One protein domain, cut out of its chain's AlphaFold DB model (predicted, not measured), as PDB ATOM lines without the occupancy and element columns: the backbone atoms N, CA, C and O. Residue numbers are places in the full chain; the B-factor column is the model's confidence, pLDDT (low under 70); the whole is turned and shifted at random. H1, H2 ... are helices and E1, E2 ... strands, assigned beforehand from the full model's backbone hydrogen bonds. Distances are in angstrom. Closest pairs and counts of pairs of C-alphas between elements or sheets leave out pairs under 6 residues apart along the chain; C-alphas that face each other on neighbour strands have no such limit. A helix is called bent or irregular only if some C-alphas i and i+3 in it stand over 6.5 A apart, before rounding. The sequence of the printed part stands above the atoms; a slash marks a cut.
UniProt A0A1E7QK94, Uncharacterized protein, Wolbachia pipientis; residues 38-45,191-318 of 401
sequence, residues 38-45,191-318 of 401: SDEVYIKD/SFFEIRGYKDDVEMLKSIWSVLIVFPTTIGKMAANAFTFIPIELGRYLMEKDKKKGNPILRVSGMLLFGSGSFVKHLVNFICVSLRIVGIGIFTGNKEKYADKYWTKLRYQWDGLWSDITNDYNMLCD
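What this domain is: This is residues 38 to 45 and 191 to 318 of the 401 residues of an uncharacterized protein of Wolbachia pipientis (UniProt A0A1E7QK94). Three long helices, H1, H2 and H4, run side by side in alternating ways and make a rod; H2 has H1 along one side and H4 along another, while short strand E1 is beside H4. H1 is bent, and its second arm H1b makes a helical hairpin with H2. The printed part has 136 residues, in the order E1, H1, H2, H3, H4, and is mostly helix. It is loose, with a radius of gyration of the C-alphas of 18.9 A and spans of 63 by 27 by 24 A.

How they stand to each other: E1, residues 40 to 45, pairs with no named strand; its C-alpha closest to H4, residues 293 to 316, is that of Ile 43, 7.0 A from that of Tyr 300. H1, residues 204 to 245, was assigned as one helix by its hydrogen bonds but is bent: C-alphas 227 and 230 are 6.9 A apart, and arms H1a, residues 204 to 227, and H1b, residues 230 to 245, stand at a steep tilt of 38 degrees. H1a touches H2, residues 248 to 284, at a shallow tilt of 2 degrees, opposite ways, closest at the C-alphas of Thr 217 and Cys 272, 4.8 A. H1b touches residues 248 to 262 of H2 alone, closest at the C-alphas of Gly 235 and Gly 254, 3.8 A; the tilt of 37 degrees is only just steep. H2 touches H4 at a shallow tilt of 9 degrees, opposite ways, closest at the C-alphas of Ile 277 and Leu 298, 6.0 A. H1a and H4 are apart, and H3, residues 287 to 290, meets H4 only through their link. Every O i to N i+4 pair is within hydrogen-bond range in H1b and H4, with 19 of 20 in H1a and 32 of 33 in H2; H3 is too short for one.

Where its parts are: E1 begins at C-alpha 40, (165.973, 142.713, 166.760). H1a is 34.3 A long, H1b 22.1 A, H2 51.1 A and H4 35.3 A, ending at C-alpha 316, (167.294, 166.598, 185.851).

The domain as a whole: Residues 46 to 190 are not printed, and C-alphas 45 and 191 are 17.3 A apart across the cut. Residues 191 to 203 hold no named element. The links from H1 to H2, H2 to H3 and H3 to H4 are tight. Mean pLDDT of the printed part is 80.4, with residues 38 to 40, 191, 199 to 200, 287 to 288, 291 and 318 under 70.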
ATOM      1  N   SER A  38     167.003 138.513 172.424       49.25
ATOM      2  CA  SER A  38     166.992 138.661 170.969       49.25
ATOM      3  C   SER A  38     166.367 140.005 170.594       49.25
ATOM      4  O   SER A  38     165.227 140.048 170.141       49.25
ATOM      5  N   ASP A  39     167.102 141.096 170.778       59.31
ATOM      6  CA  ASP A  39     166.603 142.427 170.442       59.31
ATOM      7  C   ASP A  39     166.930 142.726 168.978       59.31
ATOM      8  O   ASP A  39     167.893 143.417 168.630       59.31
ATOM      9  N   GLU A  40     166.139 142.133 168.086       66.44
ATOM     10  CA  GLU A  40     165.973 142.713 166.760       66.44
ATOM     11  C   GLU A  40     165.347 144.094 166.936       66.44
ATOM     12  O   GLU A  40     164.245 144.233 167.469       66.44
ATOM     13  N   VAL A  41     166.062 145.125 166.502       70.56
ATOM     14  CA  VAL A  41     165.570 146.501 166.549       70.56
ATOM     15  C   VAL A  41     165.269 146.967 165.142       70.56
ATOM     16  O   VAL A  41     165.867 146.507 164.169       70.56
ATOM     17  N   TYR A  42     164.327 147.890 165.032       74.50
ATOM     18  CA  TYR A  42     163.999 148.492 163.756       74.50
ATOM     19  C   TYR A  42     165.077 149.508 163.376       74.50
ATOM     20  O   TYR A  42     165.271 150.503 164.073       74.50
ATOM     21  N   ILE A  43     165.790 149.248 162.282       74.12
ATOM     22  CA  ILE A  43     166.818 150.143 161.754       74.12
ATOM     23  C   ILE A  43     166.257 150.815 160.511       74.12
ATOM     24  O   ILE A  43     165.891 150.138 159.551       74.12
ATOM     25  N   LYS A  44     166.206 152.147 160.548       76.56
ATOM     26  CA  LYS A  44     165.794 152.962 159.405       76.56
ATOM     27  C   LYS A  44     166.931 153.133 158.405       76.56
ATOM     28  O   LYS A  44     168.082 153.275 158.821       76.56
ATOM     29  N   ASP A  45     166.593 153.189 157.117       76.06
ATOM     30  CA  ASP A  45     167.542 153.415 156.013       76.06
ATOM     31  C   ASP A  45     168.720 152.415 156.030       76.06
ATOM     32  O   ASP A  45     169.898 152.784 155.946       76.06
ATOM     33  N   SER A 191     173.894 143.367 166.777       68.25
ATOM     34  CA  SER A 191     175.031 142.698 167.372       68.25
ATOM     35  C   SER A 191     176.053 142.358 166.286       68.25
ATOM     36  O   SER A 191     175.787 141.531 165.419       68.25
ATOM     37  N   PHE A 192     177.222 142.992 166.331       71.38
ATOM     38  CA  PHE A 192     178.240 142.896 165.278       71.38
ATOM     39  C   PHE A 192     179.120 141.646 165.338       71.38
ATOM     40  O   PHE A 192     180.180 141.650 164.736       71.38
ATOM     41  N   PHE A 193     178.708 140.602 166.061       71.75
ATOM     42  CA  PHE A 193     179.514 139.396 166.299       71.75
ATOM     43  C   PHE A 193     179.880 138.624 165.027       71.75
ATOM     44  O   PHE A 193     180.785 137.791 165.042       71.75
ATOM     45  N   GLU A 194     179.165 138.890 163.941       78.56
ATOM     46  CA  GLU A 194     179.420 138.303 162.645       78.56
ATOM     47  C   GLU A 194     179.586 139.408 161.603       78.56
ATOM     48  O   GLU A 194     178.698 140.242 161.376       78.56
ATOM     49  N   ILE A 195     180.764 139.428 160.981       79.62
ATOM     50  CA  ILE A 195     181.078 140.335 159.886       79.62
ATOM     51  C   ILE A 195     180.963 139.552 158.587       79.62
ATOM     52  O   ILE A 195     181.767 138.659 158.318       79.62
ATOM     53  N   ARG A 196     179.959 139.907 157.789       79.69
ATOM     54  CA  ARG A 196     179.690 139.320 156.482       79.69
ATOM     55  C   ARG A 196     179.957 140.333 155.385       79.69
ATOM     56  O   ARG A 196     179.616 141.510 155.526       79.69
ATOM     57  N   GLY A 197     180.584 139.874 154.308       75.44
ATOM     58  CA  GLY A 197     180.693 140.641 153.075       75.44
ATOM     59  C   GLY A 197     179.382 140.637 152.284       75.44
ATOM     60  O   GLY A 197     178.400 139.997 152.654       75.44
ATOM     61  N   TYR A 198     179.371 141.334 151.149       71.06
ATOM     62  CA  TYR A 198     178.214 141.391 150.249       71.06
ATOM     63  C   TYR A 198     177.814 140.037 149.638       71.06
ATOM     64  O   TYR A 198     176.694 139.914 149.149       71.06
ATOM     65  N   LYS A 199     178.703 139.029 149.629       67.12
ATOM     66  CA  LYS A 199     178.376 137.665 149.172       67.12
ATOM     67  C   LYS A 199     177.778 136.799 150.281       67.12
ATOM     68  O   LYS A 199     177.689 135.587 150.118       67.12
ATOM     69  N   ASP A 200     177.423 137.418 151.407       69.75
ATOM     70  CA  ASP A 200     177.021 136.737 152.636       69.75
ATOM     71  C   ASP A 200     178.114 135.784 153.169       69.75
ATOM     72  O   ASP A 200     177.867 134.879 153.965       69.75
ATOM     73  N   ASP A 201     179.359 136.009 152.737       77.69
ATOM     74  CA  ASP A 201     180.534 135.267 153.156       77.69
ATOM     75  C   ASP A 201     181.019 135.776 154.512       77.69
ATOM     76  O   ASP A 201     181.261 136.969 154.716       77.69
ATOM     77  N   VAL A 202     181.167 134.852 155.460       80.12
ATOM     78  CA  VAL A 202     181.629 135.177 156.809       80.12
ATOM     79  C   VAL A 202     183.119 135.488 156.773       80.12
ATOM     80  O   VAL A 202     183.957 134.615 156.535       80.12
ATOM     81  N   GLU A 203     183.480 136.729 157.087       82.56
ATOM     82  CA  GLU A 203     184.874 137.115 157.266       82.56
ATOM     83  C   GLU A 203     185.333 136.688 158.651       82.56
ATOM     84  O   GLU A 203     185.289 137.454 159.614       82.56
ATOM     85  N   MET A 204     185.763 135.429 158.745       79.00
ATOM     86  CA  MET A 204     186.076 134.752 160.003       79.00
ATOM     87  C   MET A 204     187.009 135.569 160.904       79.00
ATOM     88  O   MET A 204     186.682 135.802 162.063       79.00
ATOM     89  N   LEU A 205     188.133 136.066 160.375       78.62
ATOM     90  CA  LEU A 205     189.092 136.847 161.164       78.62
ATOM     91  C   LEU A 205     188.461 138.129 161.729       78.62
ATOM     92  O   LEU A 205     188.636 138.445 162.902       78.62
ATOM     93  N   LYS A 206     187.686 138.849 160.914       83.56
ATOM     94  CA  LYS A 206     187.000 140.076 161.342       83.56
ATOM     95  C   LYS A 206     185.892 139.777 162.340       83.56
ATOM     96  O   LYS A 206     185.729 140.519 163.298       83.56
ATOM     97  N   SER A 207     185.184 138.668 162.155       82.00
ATOM     98  CA  SER A 207     184.160 138.196 163.085       82.00
ATOM     99  C   SER A 207     184.772 137.861 164.448       82.00
ATOM    100  O   SER A 207     184.258 138.316 165.464       82.00
ATOM    101  N   ILE A 208     185.931 137.194 164.495       79.56
ATOM    102  CA  ILE A 208     186.665 136.947 165.750       79.56
ATOM    103  C   ILE A 208     187.022 138.270 166.445       79.56
ATOM    104  O   ILE A 208     186.713 138.444 167.623       79.56
ATOM    105  N   TRP A 209     187.596 139.235 165.718       78.56
ATOM    106  CA  TRP A 209     187.886 140.563 166.273       78.56
ATOM    107  C   TRP A 209     186.629 141.280 166.765       78.56
ATOM    108  O   TRP A 209     186.631 141.869 167.845       78.56
ATOM    109  N   SER A 210     185.534 141.186 166.014       81.31
ATOM    110  CA  SER A 210     184.254 141.763 166.411       81.31
ATOM    111  C   SER A 210     183.748 141.161 167.721       81.31
ATOM    112  O   SER A 210     183.283 141.902 168.577       81.31
ATOM    113  N   VAL A 211     183.910 139.850 167.941       79.44
ATOM    114  CA  VAL A 211     183.535 139.190 169.196       79.44
ATOM    115  C   VAL A 211     184.375 139.735 170.345       79.44
ATOM    116  O   VAL A 211     183.816 140.126 171.368       79.44
ATOM    117  N   LEU A 212     185.694 139.845 170.156       80.56
ATOM    118  CA  LEU A 212     186.613 140.381 171.164       80.56
ATOM    119  C   LEU A 212     186.320 141.842 171.536       80.56
ATOM    120  O   LEU A 212     186.658 142.263 172.637       80.56
ATOM    121  N   ILE A 213     185.662 142.607 170.664       83.50
ATOM    122  CA  ILE A 213     185.243 143.990 170.932       83.50
ATOM    123  C   ILE A 213     183.829 144.032 171.528       83.50
ATOM    124  O   ILE A 213     183.575 144.664 172.556       83.50
ATOM    125  N   VAL A 214     182.870 143.366 170.885       81.56
ATOM    126  CA  VAL A 214     181.447 143.439 171.232       81.56
ATOM    127  C   VAL A 214     181.179 142.751 172.564       81.56
ATOM    128  O   VAL A 214     180.387 143.264 173.349       81.56
ATOM    129  N   PHE A 215     181.841 141.634 172.862       80.81
ATOM    130  CA  PHE A 215     181.624 140.888 174.100       80.81
ATOM    131  C   PHE A 215     181.957 141.700 175.368       80.81
ATOM    132  O   PHE A 215     181.042 141.940 176.162       80.81
ATOM    133  N   PRO A 216     183.190 142.212 175.571       81.69
ATOM    134  CA  PRO A 216     183.510 142.978 176.775       81.69
ATOM    135  C   PRO A 216     182.731 144.293 176.856       81.69
ATOM    136  O   PRO A 216     182.284 144.663 177.937       81.69
ATOM    137  N   THR A 217     182.493 144.974 175.728       84.00
ATOM    138  CA  THR A 217     181.689 146.212 175.718       84.00
ATOM    139  C   THR A 217     180.230 145.953 176.096       84.00
ATOM    140  O   THR A 217     179.588 146.776 176.739       84.00
ATOM    141  N   THR A 218     179.694 144.786 175.734       79.69
ATOM    142  CA  THR A 218     178.348 144.369 176.135       79.69
ATOM    143  C   THR A 218     178.266 144.120 177.637       79.69
ATOM    144  O   THR A 218     177.371 144.649 178.295       79.69
ATOM    145  N   ILE A 219     179.216 143.361 178.189       80.69
ATOM    146  CA  ILE A 219     179.284 143.090 179.631       80.69
ATOM    147  C   ILE A 219     179.478 144.391 180.411       80.69
ATOM    148  O   ILE A 219     178.802 144.603 181.412       80.69
ATOM    149  N   GLY A 220     180.354 145.281 179.936       81.50
ATOM    150  CA  GLY A 220     180.581 146.593 180.538       81.50
ATOM    151  C   GLY A 220     179.299 147.421 180.618       81.50
ATOM    152  O   GLY A 220     178.965 147.924 181.688       81.50
ATOM    153  N   LYS A 221     178.531 147.483 179.522       82.00
ATOM    154  CA  LYS A 221     177.220 148.148 179.481       82.00
ATOM    155  C   LYS A 221     176.215 147.524 180.456       82.00
ATOM    156  O   LYS A 221     175.566 148.246 181.209       82.00
ATOM    157  N   MET A 222     176.104 146.194 180.485       78.56
ATOM    158  CA  MET A 222     175.215 145.492 181.421       78.56
ATOM    159  C   MET A 222     175.588 145.753 182.880       78.56
ATOM    160  O   MET A 222     174.718 146.071 183.688       78.56
ATOM    161  N   ALA A 223     176.876 145.661 183.210       79.56
ATOM    162  CA  ALA A 223     177.375 145.927 184.549       79.56
ATOM    163  C   ALA A 223     177.101 147.378 184.958       79.56
ATOM    164  O   ALA A 223     176.558 147.606 186.034       79.56
ATOM    165  N   ALA A 224     177.403 148.352 184.093       83.12
ATOM    166  CA  ALA A 224     177.132 149.761 184.369       83.12
ATOM    167  C   ALA A 224     175.647 150.010 184.636       83.12
ATOM    168  O   ALA A 224     175.316 150.641 185.634       83.12
ATOM    169  N   ASN A 225     174.755 149.459 183.809       78.19
ATOM    170  CA  ASN A 225     173.312 149.560 184.025       78.19
ATOM    171  C   ASN A 225     172.885 148.931 185.362       78.19
ATOM    172  O   ASN A 225     172.120 149.543 186.098       78.19
ATOM    173  N   ALA A 226     173.401 147.749 185.711       76.88
ATOM    174  CA  ALA A 226     173.066 147.082 186.969       76.88
ATOM    175  C   ALA A 226     173.571 147.857 188.201       76.88
ATOM    176  O   ALA A 226     172.826 148.049 189.159       76.88
ATOM    177  N   PHE A 227     174.815 148.346 188.171       80.25
ATOM    178  CA  PHE A 227     175.403 149.112 189.275       80.25
ATOM    179  C   PHE A 227     174.765 150.493 189.446       80.25
ATOM    180  O   PHE A 227     174.650 150.982 190.567       80.25
ATOM    181  N   THR A 228     174.346 151.122 188.347       85.62
ATOM    182  CA  THR A 228     173.744 152.464 188.369       85.62
ATOM    183  C   THR A 228     172.231 152.432 188.585       85.62
ATOM    184  O   THR A 228     171.658 153.463 188.923       85.62
ATOM    185  N   PHE A 229     171.584 151.266 188.485       81.69
ATOM    186  CA  PHE A 229     170.139 151.114 188.678       81.69
ATOM    187  C   PHE A 229     169.665 151.649 190.034       81.69
ATOM    188  O   PHE A 229     168.813 152.530 190.088       81.69
ATOM    189  N   ILE A 230     170.254 151.159 191.131       78.31
ATOM    190  CA  ILE A 230     169.871 151.556 192.494       78.31
ATOM    191  C   ILE A 230     170.045 153.067 192.727       78.31
ATOM    192  O   ILE A 230     169.078 153.695 193.162       78.31
ATOM    193  N   PRO A 231     171.214 153.690 192.458       81.56
ATOM    194  CA  PRO A 231     171.370 155.127 192.682       81.56
ATOM    195  C   PRO A 231     170.462 155.977 191.784       81.56
ATOM    196  O   PRO A 231     169.924 156.975 192.261       81.56
ATOM    197  N   ILE A 232     170.220 155.574 190.531       83.88
ATOM    198  CA  ILE A 232     169.292 156.275 189.628       83.88
ATOM    199  C   ILE A 232     167.856 156.207 190.162       83.88
ATOM    200  O   ILE A 232     167.188 157.237 190.255       83.88
ATOM    201  N   GLU A 233     167.381 155.020 190.548       84.69
ATOM    202  CA  GLU A 233     166.006 154.824 191.022       84.69
ATOM    203  C   GLU A 233     165.758 155.536 192.355       84.69
ATOM    204  O   GLU A 233     164.751 156.223 192.537       84.69
ATOM    205  N   LEU A 234     166.719 155.440 193.278       83.31
ATOM    206  CA  LEU A 234     166.658 156.147 194.552       83.31
ATOM    207  C   LEU A 234     166.683 157.666 194.343       83.31
ATOM    208  O   LEU A 234     165.922 158.387 194.987       83.31
ATOM    209  N   GLY A 235     167.515 158.151 193.418       85.31
ATOM    210  CA  GLY A 235     167.566 159.560 193.041       85.31
ATOM    211  C   GLY A 235     166.229 160.070 192.497       85.31
ATOM    212  O   GLY A 235     165.718 161.085 192.976       85.31
ATOM    213  N   ARG A 236     165.611 159.310 191.579       85.62
ATOM    214  CA  ARG A 236     164.275 159.594 191.030       85.62
ATOM    215  C   ARG A 236     163.220 159.679 192.130       85.62
ATOM    216  O   ARG A 236     162.514 160.680 192.227       85.62
ATOM    217  N   TYR A 237     163.164 158.670 192.999       86.88
ATOM    218  CA  TYR A 237     162.216 158.628 194.110       86.88
ATOM    219  C   TYR A 237     162.348 159.849 195.033       86.88
ATOM    220  O   TYR A 237     161.345 160.425 195.462       86.88
ATOM    221  N   LEU A 238     163.578 160.274 195.338       84.50
ATOM    222  CA  LEU A 238     163.826 161.443 196.185       84.50
ATOM    223  C   LEU A 238     163.389 162.752 195.513       84.50
ATOM    224  O   LEU A 238     162.762 163.580 196.175       84.50
ATOM    225  N   MET A 239     163.644 162.913 194.210       81.62
ATOM    226  CA  MET A 239     163.187 164.070 193.430       81.62
ATOM    227  C   MET A 239     161.654 164.140 193.339       81.62
ATOM    228  O   MET A 239     161.066 165.206 193.508       81.62
ATOM    229  N   GLU A 240     160.974 163.011 193.140       82.94
ATOM    230  CA  GLU A 240     159.504 162.960 193.143       82.94
ATOM    231  C   GLU A 240     158.909 163.249 194.525       82.94
ATOM    232  O   GLU A 240     157.861 163.888 194.657       82.94
ATOM    233  N   LYS A 241     159.570 162.773 195.583       81.94
ATOM    234  CA  LYS A 241     159.146 163.010 196.963       81.94
ATOM    235  C   LYS A 241     159.334 164.466 197.371       81.94
ATOM    236  O   LYS A 241     158.494 164.973 198.111       81.94
ATOM    237  N   ASP A 242     160.377 165.132 196.876       80.75
ATOM    238  CA  ASP A 242     160.514 166.585 196.980       80.75
ATOM    239  C   ASP A 242     159.325 167.294 196.327       80.75
ATOM    240  O   ASP A 242     158.634 168.032 197.017       80.75
ATOM    241  N   LYS A 243     158.979 166.984 195.068       76.19
ATOM    242  CA  LYS A 243     157.808 167.592 194.397       76.19
ATOM    243  C   LYS A 243     156.514 167.493 195.216       76.19
ATOM    244  O   LYS A 243     155.685 168.394 195.166       76.19
ATOM    245  N   LYS A 244     156.342 166.413 195.986       75.12
ATOM    246  CA  LYS A 244     155.173 166.196 196.858       75.12
ATOM    247  C   LYS A 244     155.263 166.885 198.223       75.12
ATOM    248  O   LYS A 244     154.225 167.140 198.825       75.12
ATOM    249  N   LYS A 245     156.468 167.104 198.760       77.06
ATOM    250  CA  LYS A 245     156.684 167.551 200.151       77.06
ATOM    251  C   LYS A 245     157.391 168.905 200.287       77.06
ATOM    252  O   LYS A 245     157.462 169.408 201.402       77.06
ATOM    253  N   GLY A 246     157.917 169.467 199.200       76.75
ATOM    254  CA  GLY A 246     158.652 170.733 199.157       76.75
ATOM    255  C   GLY A 246     159.925 170.747 200.007       76.75
ATOM    256  O   GLY A 246     160.177 171.738 200.688       76.75
ATOM    257  N   ASN A 247     160.704 169.657 200.030       83.06
ATOM    258  CA  ASN A 247     161.930 169.577 200.828       83.06
ATOM    259  C   ASN A 247     163.190 169.641 199.935       83.06
ATOM    260  O   ASN A 247     163.616 168.610 199.397       83.06
ATOM    261  N   PRO A 248     163.877 170.798 199.883       81.38
ATOM    262  CA  PRO A 248     165.002 171.014 198.976       81.38
ATOM    263  C   PRO A 248     166.198 170.089 199.241       81.38
ATOM    264  O   PRO A 248     166.955 169.798 198.318       81.38
ATOM    265  N   ILE A 249     166.363 169.565 200.462       84.25
ATOM    266  CA  ILE A 249     167.432 168.601 200.775       84.25
ATOM    267  C   ILE A 249     167.195 167.288 200.018       84.25
ATOM    268  O   ILE A 249     168.133 166.726 199.456       84.25
ATOM    269  N   LEU A 250     165.937 166.830 199.931       83.81
ATOM    270  CA  LEU A 250     165.583 165.635 199.155       83.81
ATOM    271  C   LEU A 250     165.862 165.845 197.667       83.81
ATOM    272  O   LEU A 250     166.345 164.924 197.009       83.81
ATOM    273  N   ARG A 251     165.627 167.058 197.154       82.00
ATOM    274  CA  ARG A 251     165.950 167.418 195.770       82.00
ATOM    275  C   ARG A 251     167.444 167.319 195.494       82.00
ATOM    276  O   ARG A 251     167.837 166.661 194.536       82.00
ATOM    277  N   VAL A 252     168.272 167.934 196.340       85.06
ATOM    278  CA  VAL A 252     169.735 167.944 196.173       85.06
ATOM    279  C   VAL A 252     170.306 166.529 196.278       85.06
ATOM    280  O   VAL A 252     171.082 166.118 195.418       85.06
ATOM    281  N   SER A 253     169.889 165.747 197.279       85.69
ATOM    282  CA  SER A 253     170.314 164.347 197.407       85.69
ATOM    283  C   SER A 253     169.836 163.489 196.233       85.69
ATOM    284  O   SER A 253     170.593 162.655 195.737       85.69
ATOM    285  N   GLY A 254     168.608 163.718 195.761       86.00
ATOM    286  CA  GLY A 254     168.049 163.036 194.599       86.00
ATOM    287  C   GLY A 254     168.830 163.323 193.315       86.00
ATOM    288  O   GLY A 254     169.238 162.390 192.628       86.00
ATOM    289  N   MET A 255     169.132 164.598 193.049       85.62
ATOM    290  CA  MET A 255     169.954 165.032 191.913       85.62
ATOM    291  C   MET A 255     171.381 164.485 191.980       85.62
ATOM    292  O   MET A 255     171.933 164.109 190.950       85.62
ATOM    293  N   LEU A 256     171.986 164.411 193.169       88.19
ATOM    294  CA  LEU A 256     173.345 163.894 193.333       88.19
ATOM    295  C   LEU A 256     173.421 162.390 193.043       88.19
ATOM    296  O   LEU A 256     174.320 161.949 192.325       88.19
ATOM    297  N   LEU A 257     172.465 161.603 193.546       86.69
ATOM    298  CA  LEU A 257     172.388 160.161 193.290       86.69
ATOM    299  C   LEU A 257     172.023 159.854 191.834       86.69
ATOM    300  O   LEU A 257     172.702 159.055 191.189       86.69
ATOM    301  N   PHE A 258     171.005 160.534 191.296       88.25
ATOM    302  CA  PHE A 258     170.603 160.371 189.901       88.25
ATOM    303  C   PHE A 258     171.715 160.821 188.951       88.25
ATOM    304  O   PHE A 258     172.130 160.060 188.084       88.25
ATOM    305  N   GLY A 259     172.246 162.030 189.140       85.31
ATOM    306  CA  GLY A 259     173.253 162.619 188.263       85.31
ATOM    307  C   GLY A 259     174.549 161.815 188.232       85.31
ATOM    308  O   GLY A 259     175.068 161.542 187.152       85.31
ATOM    309  N   SER A 260     175.050 161.373 189.390       86.56
ATOM    310  CA  SER A 260     176.246 160.519 189.440       86.56
ATOM    311  C   SER A 260     176.005 159.146 188.805       86.56
ATOM    312  O   SER A 260     176.841 158.679 188.027       86.56
ATOM    313  N   GLY A 261     174.848 158.525 189.062       86.94
ATOM    314  CA  GLY A 261     174.456 157.254 188.454       86.94
ATOM    315  C   GLY A 261     174.330 157.342 186.931       86.94
ATOM    316  O   GLY A 261     174.961 156.562 186.214       86.94
ATOM    317  N   SER A 262     173.583 158.326 186.425       86.69
ATOM    318  CA  SER A 262     173.429 158.568 184.987       86.69
ATOM    319  C   SER A 262     174.758 158.935 184.330       86.69
ATOM    320  O   SER A 262     175.066 158.401 183.267       86.69
ATOM    321  N   PHE A 263     175.606 159.752 184.964       87.94
ATOM    322  CA  PHE A 263     176.933 160.065 184.427       87.94
ATOM    323  C   PHE A 263     177.784 158.805 184.223       87.94
ATOM    324  O   PHE A 263     178.309 158.593 183.131       87.94
ATOM    325  N   VAL A 264     177.877 157.929 185.233       86.88
ATOM    326  CA  VAL A 264     178.640 156.672 185.130       86.88
ATOM    327  C   VAL A 264     178.051 155.755 184.055       86.88
ATOM    328  O   VAL A 264     178.793 155.227 183.223       86.88
ATOM    329  N   LYS A 265     176.721 155.605 184.023       88.69
ATOM    330  CA  LYS A 265     175.994 154.833 183.004       88.69
ATOM    331  C   LYS A 265     176.330 155.323 181.594       88.69
ATOM    332  O   LYS A 265     176.724 154.526 180.740       88.69
ATOM    333  N   HIS A 266     176.201 156.623 181.340       89.38
ATOM    334  CA  HIS A 266     176.446 157.197 180.020       89.38
ATOM    335  C   HIS A 266     177.920 157.179 179.637       89.38
ATOM    336  O   HIS A 266     178.217 156.886 178.484       89.38
ATOM    337  N   LEU A 267     178.840 157.411 180.576       88.94
ATOM    338  CA  LEU A 267     180.276 157.340 180.313       88.94
ATOM    339  C   LEU A 267     180.684 155.935 179.856       88.94
ATOM    340  O   LEU A 267     181.339 155.782 178.825       88.94
ATOM    341  N   VAL A 268     180.250 154.897 180.578       88.75
ATOM    342  CA  VAL A 268     180.540 153.508 180.197       88.75
ATOM    343  C   VAL A 268     179.881 153.165 178.863       88.75
ATOM    344  O   VAL A 268     180.532 152.575 178.000       88.75
ATOM    345  N   ASN A 269     178.627 153.573 178.651       86.44
ATOM    346  CA  ASN A 269     177.938 153.346 177.382       86.44
ATOM    347  C   ASN A 269     178.635 154.054 176.213       86.44
ATOM    348  O   ASN A 269     178.818 153.439 175.166       86.44
ATOM    349  N   PHE A 270     179.082 155.294 176.398       88.44
ATOM    350  CA  PHE A 270     179.825 156.065 175.407       88.44
ATOM    351  C   PHE A 270     181.141 155.388 175.037       88.44
ATOM    352  O   PHE A 270     181.413 155.197 173.852       88.44
ATOM    353  N   ILE A 271     181.928 154.956 176.028       88.25
ATOM    354  CA  ILE A 271     183.177 154.218 175.792       88.25
ATOM    355  C   ILE A 271     182.885 152.918 175.032       88.25
ATOM    356  O   ILE A 271     183.537 152.620 174.033       88.25
ATOM    357  N   CYS A 272     181.871 152.161 175.456       88.19
ATOM    358  CA  CYS A 272     181.507 150.888 174.836       88.19
ATOM    359  C   CYS A 272     181.047 151.048 173.380       88.19
ATOM    360  O   CYS A 272     181.471 150.278 172.518       88.19
ATOM    361  N   VAL A 273     180.199 152.039 173.092       86.62
ATOM    362  CA  VAL A 273     179.743 152.338 171.728       86.62
ATOM    363  C   VAL A 273     180.905 152.860 170.882       86.62
ATOM    364  O   VAL A 273     181.089 152.390 169.763       86.62
ATOM    365  N   SER A 274     181.753 153.740 171.419       84.56
ATOM    366  CA  SER A 274     182.931 154.263 170.711       84.56
ATOM    367  C   SER A 274     183.909 153.154 170.325       84.56
ATOM    368  O   SER A 274     184.354 153.098 169.182       84.56
ATOM    369  N   LEU A 275     184.194 152.218 171.237       86.25
ATOM    370  CA  LEU A 275     185.043 151.056 170.953       86.25
ATOM    371  C   LEU A 275     184.467 150.176 169.841       86.25
ATOM    372  O   LEU A 275     185.220 149.669 169.014       86.25
ATOM    373  N   ARG A 276     183.140 150.016 169.784       86.62
ATOM    374  CA  ARG A 276     182.476 149.307 168.680       86.62
ATOM    375  C   ARG A 276     182.598 150.071 167.372       86.62
ATOM    376  O   ARG A 276     182.970 149.465 166.377       86.62
ATOM    377  N   ILE A 277     182.326 151.375 167.372       84.75
ATOM    378  CA  ILE A 277     182.407 152.214 166.169       84.75
ATOM    379  C   ILE A 277     183.816 152.199 165.599       84.75
ATOM    380  O   ILE A 277     183.992 151.890 164.425       84.75
ATOM    381  N   VAL A 278     184.820 152.485 166.425       83.75
ATOM    382  CA  VAL A 278     186.216 152.514 165.986       83.75
ATOM    383  C   VAL A 278     186.666 151.111 165.599       83.75
ATOM    384  O   VAL A 278     187.151 150.900 164.491       83.75
ATOM    385  N   GLY A 279     186.444 150.129 166.473       82.50
ATOM    386  CA  GLY A 279     186.912 148.766 166.264       82.50
ATOM    387  C   GLY A 279     186.293 148.105 165.034       82.50
ATOM    388  O   GLY A 279     187.014 147.605 164.181       82.50
ATOM    389  N   ILE A 280     184.969 148.134 164.894       83.19
ATOM    390  CA  ILE A 280     184.275 147.512 163.755       83.19
ATOM    391  C   ILE A 280     184.379 148.389 162.508       83.19
ATOM    392  O   ILE A 280     184.547 147.859 161.409       83.19
ATOM    393  N   GLY A 281     184.325 149.714 162.654       80.25
ATOM    394  CA  GLY A 281     184.421 150.661 161.542       80.25
ATOM    395  C   GLY A 281     185.741 150.550 160.781       80.25
ATOM    396  O   GLY A 281     185.726 150.571 159.554       80.25
ATOM    397  N   ILE A 282     186.865 150.314 161.471       80.75
ATOM    398  CA  ILE A 282     188.165 150.068 160.817       80.75
ATOM    399  C   ILE A 282     188.096 148.853 159.877       80.75
ATOM    400  O   ILE A 282     188.626 148.891 158.767       80.75
ATOM    401  N   PHE A 283     187.408 147.781 160.278       80.06
ATOM    402  CA  PHE A 283     187.311 146.557 159.476       80.06
ATOM    403  C   PHE A 283     186.229 146.610 158.394       80.06
ATOM    404  O   PHE A 283     186.320 145.875 157.405       80.06
ATOM    405  N   THR A 284     185.217 147.459 158.591       80.00
ATOM    406  CA  THR A 284     184.003 147.536 157.761       80.00
ATOM    407  C   THR A 284     183.878 148.830 156.955       80.00
ATOM    408  O   THR A 284     182.890 149.030 156.254       80.00
ATOM    409  N   GLY A 285     184.906 149.684 156.966       75.75
ATOM    410  CA  GLY A 285     184.905 150.977 156.273       75.75
ATOM    411  C   GLY A 285     184.828 150.901 154.744       75.75
ATOM    412  O   GLY A 285     184.551 151.907 154.093       75.75
ATOM    413  N   ASN A 286     185.030 149.718 154.149       78.81
ATOM    414  CA  ASN A 286     184.814 149.519 152.717       78.81
ATOM    415  C   ASN A 286     183.307 149.451 152.401       78.81
ATOM    416  O   ASN A 286     182.687 148.384 152.415       78.81
ATOM    417  N   LYS A 287     182.731 150.610 152.071       69.56
ATOM    418  CA  LYS A 287     181.306 150.772 151.748       69.56
ATOM    419  C   LYS A 287     180.833 149.910 150.578       69.56
ATOM    420  O   LYS A 287     179.680 149.494 150.573       69.56
ATOM    421  N   GLU A 288     181.699 149.594 149.618       68.38
ATOM    422  CA  GLU A 288     181.344 148.727 148.488       68.38
ATOM    423  C   GLU A 288     181.222 147.254 148.889       68.38
ATOM    424  O   GLU A 288     180.482 146.499 148.255       68.38
ATOM    425  N   LYS A 289     181.957 146.831 149.928       75.94
ATOM    426  CA  LYS A 289     181.963 145.443 150.410       75.94
ATOM    427  C   LYS A 289     180.896 145.173 151.470       75.94
ATOM    428  O   LYS A 289     180.361 144.070 151.506       75.94
ATOM    429  N   TYR A 290     180.610 146.160 152.318       73.62
ATOM    430  CA  TYR A 290     179.730 146.026 153.490       73.62
ATOM    431  C   TYR A 290     178.437 146.835 153.400       73.62
ATOM    432  O   TYR A 290     177.611 146.779 154.310       73.62
ATOM    433  N   ALA A 291     178.280 147.592 152.316       62.72
ATOM    434  CA  ALA A 291     177.057 148.272 151.926       62.72
ATOM    435  C   ALA A 291     176.458 149.276 152.931       62.72
ATOM    436  O   ALA A 291     175.253 149.378 153.024       62.72
ATOM    437  N   ASP A 292     177.248 150.025 153.702       74.44
ATOM    438  CA  ASP A 292     176.786 150.836 154.859       74.44
ATOM    439  C   ASP A 292     176.020 150.091 155.949       74.44
ATOM    440  O   ASP A 292     175.862 150.653 157.022       74.44
ATOM    441  N   LYS A 293     175.600 148.838 155.760       77.81
ATOM    442  CA  LYS A 293     174.862 148.047 156.752       77.81
ATOM    443  C   LYS A 293     175.452 148.175 158.155       77.81
ATOM    444  O   LYS A 293     174.736 148.398 159.130       77.81
ATOM    445  N   TYR A 294     176.774 148.057 158.253       80.19
ATOM    446  CA  TYR A 294     177.507 148.190 159.510       80.19
ATOM    447  C   TYR A 294     177.534 149.629 160.018       80.19
ATOM    448  O   TYR A 294     177.322 149.856 161.204       80.19
ATOM    449  N   TRP A 295     177.731 150.600 159.132       79.94
ATOM    450  CA  TRP A 295     177.713 152.015 159.477       79.94
ATOM    451  C   TRP A 295     176.332 152.487 159.949       79.94
ATOM    452  O   TRP A 295     176.245 153.130 160.989       79.94
ATOM    453  N   THR A 296     175.245 152.109 159.272       77.12
ATOM    454  CA  THR A 296     173.868 152.401 159.693       77.12
ATOM    455  C   THR A 296     173.575 151.778 161.058       77.12
ATOM    456  O   THR A 296     173.053 152.455 161.942       77.12
ATOM    457  N   LYS A 297     173.982 150.518 161.283       81.88
ATOM    458  CA  LYS A 297     173.883 149.858 162.600       81.88
ATOM    459  C   LYS A 297     174.673 150.607 163.682       81.88
ATOM    460  O   LYS A 297     174.190 150.756 164.802       81.88
ATOM    461  N   LEU A 298     175.880 151.080 163.367       81.69
ATOM    462  CA  LEU A 298     176.732 151.831 164.294       81.69
ATOM    463  C   LEU A 298     176.137 153.206 164.619       81.69
ATOM    464  O   LEU A 298     176.067 153.583 165.788       81.69
ATOM    465  N   ARG A 299     175.643 153.916 163.603       82.94
ATOM    466  CA  ARG A 299     174.944 155.194 163.750       82.94
ATOM    467  C   ARG A 299     173.692 155.047 164.608       82.94
ATOM    468  O   ARG A 299     173.499 155.842 165.515       82.94
ATOM    469  N   TYR A 300     172.909 153.988 164.406       82.94
ATOM    470  CA  TYR A 300     171.751 153.695 165.252       82.94
ATOM    471  C   TYR A 300     172.131 153.553 166.737       82.94
ATOM    472  O   TYR A 300     171.460 154.111 167.603       82.94
ATOM    473  N   GLN A 301     173.234 152.859 167.059       81.75
ATOM    474  CA  GLN A 301     173.712 152.752 168.448       81.75
ATOM    475  C   GLN A 301     174.146 154.103 169.029       81.75
ATOM    476  O   GLN A 301     173.940 154.350 170.217       81.75
ATOM    477  N   TRP A 302     174.750 154.957 168.205       84.94
ATOM    478  CA  TRP A 302     175.167 156.303 168.589       84.94
ATOM    479  C   TRP A 302     173.974 157.228 168.842       84.94
ATOM    480  O   TRP A 302     173.913 157.891 169.875       84.94
ATOM    481  N   ASP A 303     172.991 157.222 167.943       82.62
ATOM    482  CA  ASP A 303     171.779 158.033 168.058       82.62
ATOM    483  C   ASP A 303     170.947 157.603 169.281       82.62
ATOM    484  O   ASP A 303     170.463 158.451 170.033       82.62
ATOM    485  N   GLY A 304     170.856 156.293 169.547       80.00
ATOM    486  CA  GLY A 304     170.235 155.761 170.764       80.00
ATOM    487  C   GLY A 304     170.937 156.227 172.044       80.00
ATOM    488  O   GLY A 304     170.275 156.661 172.982       80.00
ATOM    489  N   LEU A 305     172.276 156.228 172.068       84.38
ATOM    490  CA  LEU A 305     173.053 156.748 173.200       84.38
ATOM    491  C   LEU A 305     172.763 158.233 173.463       84.38
ATOM    492  O   LEU A 305     172.571 158.621 174.616       84.38
ATOM    493  N   TRP A 306     172.731 159.061 172.419       82.94
ATOM    494  CA  TRP A 306     172.421 160.485 172.568       82.94
ATOM    495  C   TRP A 306     170.992 160.730 173.030       82.94
ATOM    496  O   TRP A 306     170.765 161.622 173.850       82.94
ATOM    497  N   SER A 307     170.043 159.931 172.544       82.56
ATOM    498  CA  SER A 307     168.661 159.985 173.010       82.56
ATOM    499  C   SER A 307     168.574 159.670 174.506       82.56
ATOM    500  O   SER A 307     167.941 160.424 175.241       82.56
ATOM    501  N   ASP A 308     169.260 158.623 174.974       81.19
ATOM    502  CA  ASP A 308     169.301 158.260 176.395       81.19
ATOM    503  C   ASP A 308     169.898 159.386 177.256       81.19
ATOM    504  O   ASP A 308     169.336 159.728 178.294       81.19
ATOM    505  N   ILE A 309     171.017 159.984 176.822       84.75
ATOM    506  CA  ILE A 309     171.665 161.110 177.524       84.75
ATOM    507  C   ILE A 309     170.721 162.311 177.612       84.75
ATOM    508  O   ILE A 309     170.589 162.929 178.667       84.75
ATOM    509  N   THR A 310     170.066 162.645 176.500       83.12
ATOM    510  CA  THR A 310     169.156 163.794 176.426       83.12
ATOM    511  C   THR A 310     167.951 163.593 177.342       83.12
ATOM    512  O   THR A 310     167.548 164.519 178.041       83.12
ATOM    513  N   ASN A 311     167.410 162.376 177.390       80.50
ATOM    514  CA  ASN A 311     166.279 162.040 178.248       80.50
ATOM    515  C   ASN A 311     166.643 162.100 179.739       80.50
ATOM    516  O   ASN A 311     165.916 162.728 180.510       80.50
ATOM    517  N   ASP A 312     167.782 161.526 180.143       81.94
ATOM    518  CA  ASP A 312     168.246 161.589 181.537       81.94
ATOM    519  C   ASP A 312     168.586 163.047 181.940       81.94
ATOM    520  O   ASP A 312     168.298 163.468 183.063       81.94
ATOM    521  N   TYR A 313     169.107 163.867 181.017       82.50
ATOM    522  CA  TYR A 313     169.313 165.307 181.239       82.50
ATOM    523  C   TYR A 313     167.994 166.077 181.404       82.50
ATOM    524  O   TYR A 313     167.853 166.874 182.333       82.50
ATOM    525  N   ASN A 314     167.001 165.826 180.547       82.56
ATOM    526  CA  ASN A 314     165.689 166.470 180.649       82.56
ATOM    527  C   ASN A 314     165.012 166.167 181.992       82.56
ATOM    528  O   ASN A 314     164.406 167.062 182.582       82.56
ATOM    529  N   MET A 315     165.191 164.950 182.516       76.19
ATOM    530  CA  MET A 315     164.689 164.562 183.832       76.19
ATOM    531  C   MET A 315     165.328 165.372 184.976       76.19
ATOM    532  O   MET A 315     164.638 165.726 185.931       76.19
ATOM    533  N   LEU A 316     166.617 165.723 184.881       77.06
ATOM    534  CA  LEU A 316     167.294 166.598 185.851       77.06
ATOM    535  C   LEU A 316     166.806 168.050 185.784       77.06
ATOM    536  O   LEU A 316     166.775 168.743 186.800       77.06
ATOM    537  N   CYS A 317     166.438 168.509 184.591       78.19
ATOM    538  CA  CYS A 317     165.992 169.876 184.346       78.19
ATOM    539  C   CYS A 317     164.475 170.077 184.498       78.19
ATOM    540  O   CYS A 317     163.994 171.154 184.149       78.19
ATOM    541  N   ASP A 318     163.732 169.077 184.996       67.12
ATOM    542  CA  ASP A 318     162.264 169.099 185.096       67.12
ATOM    543  C   ASP A 318     161.572 169.456 183.759       67.12
ATOM    544  O   ASP A 318     160.553 170.146 183.737       67.12
TER     545      ASP A 318